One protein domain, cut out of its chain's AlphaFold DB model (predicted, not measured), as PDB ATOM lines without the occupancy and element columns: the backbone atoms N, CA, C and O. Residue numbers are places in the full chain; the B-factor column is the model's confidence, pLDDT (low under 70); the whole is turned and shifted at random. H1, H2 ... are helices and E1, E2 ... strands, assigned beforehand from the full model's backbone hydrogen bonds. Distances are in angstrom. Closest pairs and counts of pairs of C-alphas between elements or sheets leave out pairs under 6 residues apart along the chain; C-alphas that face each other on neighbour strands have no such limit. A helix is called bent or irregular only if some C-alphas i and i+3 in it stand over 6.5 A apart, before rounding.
ATOM      1  N   ALA A   3     162.103 160.478  96.871       95.38
ATOM      2  CA  ALA A   3     161.016 159.718  97.476       95.38
ATOM      3  C   ALA A   3     161.116 158.244  97.060       95.38
ATOM      4  O   ALA A   3     161.473 157.942  95.918       95.38
ATOM      5  N   ARG A   4     160.812 157.333  97.987       95.94
ATOM      6  CA  ARG A   4     160.842 155.882  97.764       95.94
ATOM      7  C   ARG A   4     159.517 155.276  98.189       95.94
ATOM      8  O   ARG A   4     159.000 155.641  99.242       95.94
ATOM      9  N   VAL A   5     158.987 154.369  97.380       96.31
ATOM     10  CA  VAL A   5     157.735 153.657  97.650       96.31
ATOM     11  C   VAL A   5     157.922 152.193  97.265       96.31
ATOM     12  O   VAL A   5     158.385 151.899  96.165       96.31
ATOM     13  N   GLY A   6     157.580 151.278  98.174       96.62
ATOM     14  CA  GLY A   6     157.513 149.851  97.865       96.62
ATOM     15  C   GLY A   6     156.242 149.532  97.082       96.62
ATOM     16  O   GLY A   6     155.169 150.028  97.421       96.62
ATOM     17  N   ALA A   7     156.366 148.721  96.037       94.75
ATOM     18  CA  ALA A   7     155.261 148.272  95.203       94.75
ATOM     19  C   ALA A   7     155.477 146.817  94.756       94.75
ATOM     20  O   ALA A   7     156.462 146.176  95.126       94.75
ATOM     21  N   VAL A   8     154.535 146.293  93.973       94.56
ATOM     22  CA  VAL A   8     154.592 144.947  93.395       94.56
ATOM     23  C   VAL A   8     154.296 145.049  91.902       94.56
ATOM     24  O   VAL A   8     153.373 145.760  91.505       94.56
ATOM     25  N   GLU A   9     155.078 144.343  91.094       92.44
ATOM     26  CA  GLU A   9     154.816 144.103  89.674       92.44
ATOM     27  C   GLU A   9     154.390 142.645  89.480       92.44
ATOM     28  O   GLU A   9     154.853 141.760  90.197       92.44
ATOM     29  N   TYR A  10     153.521 142.383  88.506       91.19
ATOM     30  CA  TYR A  10     153.151 141.022  88.130       91.19
ATOM     31  C   TYR A  10     153.929 140.556  86.901       91.19
ATOM     32  O   TYR A  10     153.842 141.165  85.838       91.19
ATOM     33  N   GLN A  11     154.622 139.426  87.030       89.62
ATOM     34  CA  GLN A  11     155.210 138.686  85.914       89.62
ATOM     35  C   GLN A  11     154.394 137.408  85.703       89.62
ATOM     36  O   GLN A  11     154.581 136.392  86.372       89.62
ATOM     37  N   GLY A  12     153.406 137.483  84.810       90.75
ATOM     38  CA  GLY A  12     152.395 136.433  84.684       90.75
ATOM     39  C   GLY A  12     151.532 136.355  85.947       90.75
ATOM     40  O   GLY A  12     150.755 137.268  86.213       90.75
ATOM     41  N   ILE A  13     151.661 135.268  86.712       93.75
ATOM     42  CA  ILE A  13     150.932 135.057  87.979       93.75
ATOM     43  C   ILE A  13     151.771 135.366  89.225       93.75
ATOM     44  O   ILE A  13     151.249 135.345  90.338       93.75
ATOM     45  N   GLU A  14     153.064 135.636  89.055       96.25
ATOM     46  CA  GLU A  14     153.987 135.861  90.164       96.25
ATOM     47  C   GLU A  14     154.082 137.352  90.493       96.25
ATOM     48  O   GLU A  14     154.276 138.187  89.609       96.25
ATOM     49  N   GLY A  15     153.934 137.690  91.776       94.88
ATOM     50  CA  GLY A  15     154.121 139.045  92.283       94.88
ATOM     51  C   GLY A  15     155.572 139.268  92.693       94.88
ATOM     52  O   GLY A  15     156.049 138.653  93.645       94.88
ATOM     53  N   VAL A  16     156.260 140.171  92.004       94.81
ATOM     54  CA  VAL A  16     157.655 140.526  92.270       94.81
ATOM     55  C   VAL A  16     157.695 141.861  93.018       94.81
ATOM     56  O   VAL A  16     157.123 142.846  92.542       94.81
ATOM     57  N   PRO A  17     158.347 141.940  94.192       96.31
ATOM     58  CA  PRO A  17     158.492 143.203  94.901       96.31
ATOM     59  C   PRO A  17     159.401 144.152  94.113       96.31
ATOM     60  O   PRO A  17     160.496 143.777  93.693       96.31
ATOM     61  N   VAL A  18     158.969 145.402  93.954       94.38
ATOM     62  CA  VAL A  18     159.722 146.450  93.254       94.38
ATOM     63  C   VAL A  18     159.801 147.719  94.103       94.38
ATOM     64  O   VAL A  18     158.881 148.058  94.848       94.38
ATOM     65  N   GLU A  19     160.911 148.448  94.000       96.00
ATOM     66  CA  GLU A  19     161.091 149.744  94.665       96.00
ATOM     67  C   GLU A  19     160.965 150.870  93.637       96.00
ATOM     68  O   GLU A  19     161.791 151.006  92.731       96.00
ATOM     69  N   VAL A  20     159.957 151.723  93.804       94.62
ATOM     70  CA  VAL A  20     159.771 152.912  92.973       94.62
ATOM     71  C   VAL A  20     160.526 154.078  93.596       94.62
ATOM     72  O   VAL A  20     160.335 154.420  94.765       94.62
ATOM     73  N   LYS A  21     161.371 154.726  92.794       95.12
ATOM     74  CA  LYS A  21     162.138 155.914  93.178       95.12
ATOM     75  C   LYS A  21     161.671 157.113  92.371       95.12
ATOM     76  O   LYS A  21     161.631 157.059  91.145       95.12
ATOM     77  N   VAL A  22     161.365 158.210  93.056       93.31
ATOM     78  CA  VAL A  22     160.902 159.452  92.430       93.31
ATOM     79  C   VAL A  22     161.792 160.606  92.860       93.31
ATOM     80  O   VAL A  22     162.078 160.796  94.042       93.31
ATOM     81  N   THR A  23     162.209 161.405  91.887       91.44
ATOM     82  CA  THR A  23     162.917 162.660  92.119       91.44
ATOM     83  C   THR A  23     162.195 163.781  91.389       91.44
ATOM     84  O   THR A  23     161.665 163.581  90.296       91.44
ATOM     85  N   VAL A  24     162.164 164.959  92.005       88.69
ATOM     86  CA  VAL A  24     161.633 166.180  91.399       88.69
ATOM     87  C   VAL A  24     162.801 167.136  91.228       88.69
ATOM     88  O   VAL A  24     163.495 167.452  92.194       88.69
ATOM     89  N   ALA A  25     163.022 167.570  89.992       86.94
ATOM     90  CA  ALA A  25     164.080 168.497  89.622       86.94
ATOM     91  C   ALA A  25     163.475 169.742  88.952       86.94
ATOM     92  O   ALA A  25     162.415 169.639  88.325       86.94
ATOM     93  N   PRO A  26     164.114 170.918  89.078       84.50
ATOM     94  CA  PRO A  26     163.682 172.119  88.373       84.50
ATOM     95  C   PRO A  26     163.828 171.950  86.854       84.50
ATOM     96  O   PRO A  26     164.736 171.269  86.379       84.50
ATOM     97  N   GLY A  27     162.950 172.604  86.089       84.81
ATOM     98  CA  GLY A  27     162.990 172.601  84.628       84.81
ATOM     99  C   GLY A  27     161.629 172.328  83.996       84.81
ATOM    100  O   GLY A  27     160.606 172.859  84.428       84.81
ATOM    101  N   ARG A  28     161.619 171.522  82.929       80.69
ATOM    102  CA  ARG A  28     160.409 171.216  82.156       80.69
ATOM    103  C   ARG A  28     159.398 170.440  83.004       80.69
ATOM    104  O   ARG A  28     159.746 169.443  83.629       80.69
ATOM    105  N   VAL A  29     158.126 170.837  82.930       84.38
ATOM    106  CA  VAL A  29     157.002 170.115  83.547       84.38
ATOM    107  C   VAL A  29     156.712 168.849  82.739       84.38
ATOM    108  O   VAL A  29     155.854 168.816  81.859       84.38
ATOM    109  N   VAL A  30     157.492 167.805  82.995       86.81
ATOM    110  CA  VAL A  30     157.332 166.486  82.389       86.81
ATOM    111  C   VAL A  30     157.522 165.419  83.454       86.81
ATOM    112  O   VAL A  30     158.303 165.574  84.387       86.81
ATOM    113  N   THR A  31     156.804 164.315  83.301       89.00
ATOM    114  CA  THR A  31     156.961 163.148  84.167       89.00
ATOM    115  C   THR A  31     157.384 161.988  83.300       89.00
ATOM    116  O   THR A  31     156.590 161.491  82.499       89.00
ATOM    117  N   GLN A  32     158.645 161.601  83.437       90.19
ATOM    118  CA  GLN A  32     159.233 160.480  82.722       90.19
ATOM    119  C   GLN A  32     159.285 159.276  83.659       90.19
ATOM    120  O   GLN A  32     159.702 159.402  84.807       90.19
ATOM    121  N   ILE A  33     158.827 158.131  83.163       92.00
ATOM    122  CA  ILE A  33     158.914 156.844  83.852       92.00
ATOM    123  C   ILE A  33     159.985 156.047  83.114       92.00
ATOM    124  O   ILE A  33     159.961 155.981  81.886       92.00
ATOM    125  N   VAL A  34     160.944 155.503  83.857       91.31
ATOM    126  CA  VAL A  34     162.075 154.736  83.323       91.31
ATOM    127  C   VAL A  34     162.241 153.444  84.118       91.31
ATOM    128  O   VAL A  34     161.915 153.400  85.301       91.31
ATOM    129  N   GLY A  35     162.750 152.398  83.469       89.56
ATOM    130  CA  GLY A  35     163.055 151.104  84.091       89.56
ATOM    131  C   GLY A  35     161.922 150.075  84.045       89.56
ATOM    132  O   GLY A  35     162.219 148.903  83.862       89.56
ATOM    133  N   LEU A  36     160.656 150.499  84.131       88.50
ATOM    134  CA  LEU A  36     159.492 149.606  84.071       88.50
ATOM    135  C   LEU A  36     158.637 149.901  82.823       88.50
ATOM    136  O   LEU A  36     157.834 150.839  82.854       88.50
ATOM    137  N   PRO A  37     158.824 149.180  81.699       80.75
ATOM    138  CA  PRO A  37     158.161 149.469  80.426       80.75
ATOM    139  C   PRO A  37     156.741 148.875  80.351       80.75
ATOM    140  O   PRO A  37     156.369 148.264  79.351       80.75
ATOM    141  N   ASP A  38     155.941 149.047  81.403       89.56
ATOM    142  CA  ASP A  38     154.599 148.474  81.493       89.56
ATOM    143  C   ASP A  38     153.507 149.479  81.064       89.56
ATOM    144  O   ASP A  38     153.479 150.644  81.482       89.56
ATOM    145  N   LYS A  39     152.581 149.031  80.205       91.00
ATOM    146  CA  LYS A  39     151.498 149.873  79.662       91.00
ATOM    147  C   LYS A  39     150.513 150.316  80.742       91.00
ATOM    148  O   LYS A  39     150.074 151.467  80.723       91.00
ATOM    149  N   ALA A  40     150.181 149.439  81.686       91.69
ATOM    150  CA  ALA A  40     149.272 149.756  82.779       91.69
ATOM    151  C   ALA A  40     149.871 150.826  83.703       91.69
ATOM    152  O   ALA A  40     149.139 151.682  84.203       91.69
ATOM    153  N   VAL A  41     151.200 150.862  83.861       92.88
ATOM    154  CA  VAL A  41     151.896 151.946  84.579       92.88
ATOM    155  C   VAL A  41     151.713 153.291  83.867       92.88
ATOM    156  O   VAL A  41     151.391 154.298  84.507       92.88
ATOM    157  N   ALA A  42     151.863 153.326  82.539       91.94
ATOM    158  CA  ALA A  42     151.647 154.543  81.755       91.94
ATOM    159  C   ALA A  42     150.183 155.026  81.807       91.94
ATOM    160  O   ALA A  42     149.932 156.217  81.997       91.94
ATOM    161  N   GLU A  43     149.214 154.116  81.699       95.50
ATOM    162  CA  GLU A  43     147.784 154.434  81.825       95.50
ATOM    163  C   GLU A  43     147.418 154.894  83.244       95.50
ATOM    164  O   GLU A  43     146.647 155.841  83.425       95.50
ATOM    165  N   GLY A  44     148.016 154.275  84.264       93.69
ATOM    166  CA  GLY A  44     147.877 154.675  85.660       93.69
ATOM    167  C   GLY A  44     148.343 156.111  85.894       93.69
ATOM    168  O   GLY A  44     147.647 156.880  86.561       93.69
ATOM    169  N   ARG A  45     149.463 156.514  85.279       91.94
ATOM    170  CA  ARG A  45     149.955 157.901  85.320       91.94
ATOM    171  C   ARG A  45     148.903 158.891  84.812       91.94
ATOM    172  O   ARG A  45     148.655 159.901  85.468       91.94
ATOM    173  N   GLU A  46     148.275 158.606  83.672       93.56
ATOM    174  CA  GLU A  46     147.222 159.471  83.120       93.56
ATOM    175  C   GLU A  46     145.983 159.514  84.023       93.56
ATOM    176  O   GLU A  46     145.421 160.584  84.255       93.56
ATOM    177  N   ARG A  47     145.600 158.380  84.623       94.62
ATOM    178  CA  ARG A  47     144.477 158.311  85.572       94.62
ATOM    179  C   ARG A  47     144.714 159.163  86.819       94.62
ATOM    180  O   ARG A  47     143.799 159.850  87.282       94.62
ATOM    181  N   VAL A  48     145.937 159.160  87.348       93.12
ATOM    182  CA  VAL A  48     146.318 160.026  88.472       93.12
ATOM    183  C   VAL A  48     146.195 161.497  88.073       93.12
ATOM    184  O   VAL A  48     145.625 162.277  88.832       93.12
ATOM    185  N   TYR A  49     146.635 161.888  86.873       90.50
ATOM    186  CA  TYR A  49     146.464 163.273  86.417       90.50
ATOM    187  C   TYR A  49     145.009 163.679  86.242       90.50
ATOM    188  O   TYR A  49     144.644 164.766  86.688       90.50
ATOM    189  N   ALA A  50     144.181 162.815  85.655       92.44
ATOM    190  CA  ALA A  50     142.752 163.071  85.532       92.44
ATOM    191  C   ALA A  50     142.101 163.283  86.910       92.44
ATOM    192  O   ALA A  50     141.304 164.202  87.086       92.44
ATOM    193  N   THR A  51     142.503 162.489  87.906       94.88
ATOM    194  CA  THR A  51     141.988 162.583  89.282       94.88
ATOM    195  C   THR A  51     142.422 163.875  89.973       94.88
ATOM    196  O   THR A  51     141.600 164.542  90.600       94.88
ATOM    197  N   LEU A  52     143.697 164.259  89.839       91.19
ATOM    198  CA  LEU A  52     144.195 165.524  90.384       91.19
ATOM    199  C   LEU A  52     143.436 166.708  89.779       91.19
ATOM    200  O   LEU A  52     142.927 167.542  90.523       91.19
ATOM    201  N   HIS A  53     143.272 166.717  88.454       88.12
ATOM    202  CA  HIS A  53     142.515 167.751  87.754       88.12
ATOM    203  C   HIS A  53     141.053 167.811  88.226       88.12
ATOM    204  O   HIS A  53     140.549 168.888  88.536       88.12
ATOM    205  N   ALA A  54     140.381 166.662  88.334       92.19
ATOM    206  CA  ALA A  54     139.006 166.581  88.831       92.19
ATOM    207  C   ALA A  54     138.865 167.052  90.290       92.19
ATOM    208  O   ALA A  54     137.822 167.575  90.669       92.19
ATOM    209  N   SER A  55     139.924 166.915  91.091       93.62
ATOM    210  CA  SER A  55     139.968 167.361  92.489       93.62
ATOM    211  C   SER A  55     140.332 168.846  92.642       93.62
ATOM    212  O   SER A  55     140.566 169.305  93.757       93.62
ATOM    213  N   GLY A  56     140.436 169.600  91.539       89.81
ATOM    214  CA  GLY A  56     140.868 171.001  91.552       89.81
ATOM    215  C   GLY A  56     142.357 171.191  91.864       89.81
ATOM    216  O   GLY A  56     142.794 172.308  92.136       89.81
TER     217      GLY A  56
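Overview. This is residues 3 to 56 of the 65 residues of an uncharacterized protein of Rhizobium sp. BK068 (UniProt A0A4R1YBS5). A long hairpin of two strands, E1 and E2, makes one arm of an open, loose model; a long link leads from E2 to a single helix, H1, set off from E1. The link runs on beyond the end of E2, turns in a loop whose residues 25 to 30 stick out, and comes back before H1 sets out again, with its residues 46 to 54 sticking out too. The printed part has 54 residues, with two named strands and then one named helix along the chain, in the order E1, E2, H1; the sheet has the order E1 - E2 and is antiparallel, and the class is mixed, helices and strands. The whole is loose, with a radius of gyration of the C-alphas of 13.3 A and spans of 37 by 25 by 17 A.

Arrangement. Strand E1, residues 3 to 11, and strand E2, residues 14 to 23, form a hairpin with a tight link of 2 residues. They are antiparallel neighbours, with 151 degrees between their N-to-C directions. C-alphas that face each other include those of Ala 3 and Val 22, 5.1 A apart, and those of Gln 11 and Glu 14, 5.2 A apart. Among the backbone pairs within hydrogen-bond range are N 5 and O 20, at 2.9 A, and N 18 and O 7, at 2.9 A. Helix H1, residues 39 to 54, is apart from E1, with no C-alpha of the one within 8 A of the other. In H1 every O i to N i+4 pair is within hydrogen-bond range, and the helix is not bent.

Along the chain. E1 begins at C-alpha 3, at (161.016, 159.718, 97.476), and measures 24.7 A from first to last C-alpha. E2, residues 14 to 23, begins at C-alpha 14, at (153.987, 135.861, 90.164), and measures 28.3 A; it is the longest strand by residues, with 10. H1 has 16 residues and measures 22.8 A, ending at C-alpha 54, at (139.006, 166.581, 88.831).

Size, cuts and confidence. The two C-alphas farthest apart are those of Ile 13 and Gly 27, 39.6 A. The printed part has no cut. The link from E2 to H1 is long, residues 24 to 38, with no named element. Residues 25 to 30 and 46 to 56 stand free; without them the body has 37 residues and spans 33 by 19 by 15 A. The mean pLDDT of the printed part is 91.6, and no printed residue is under 70.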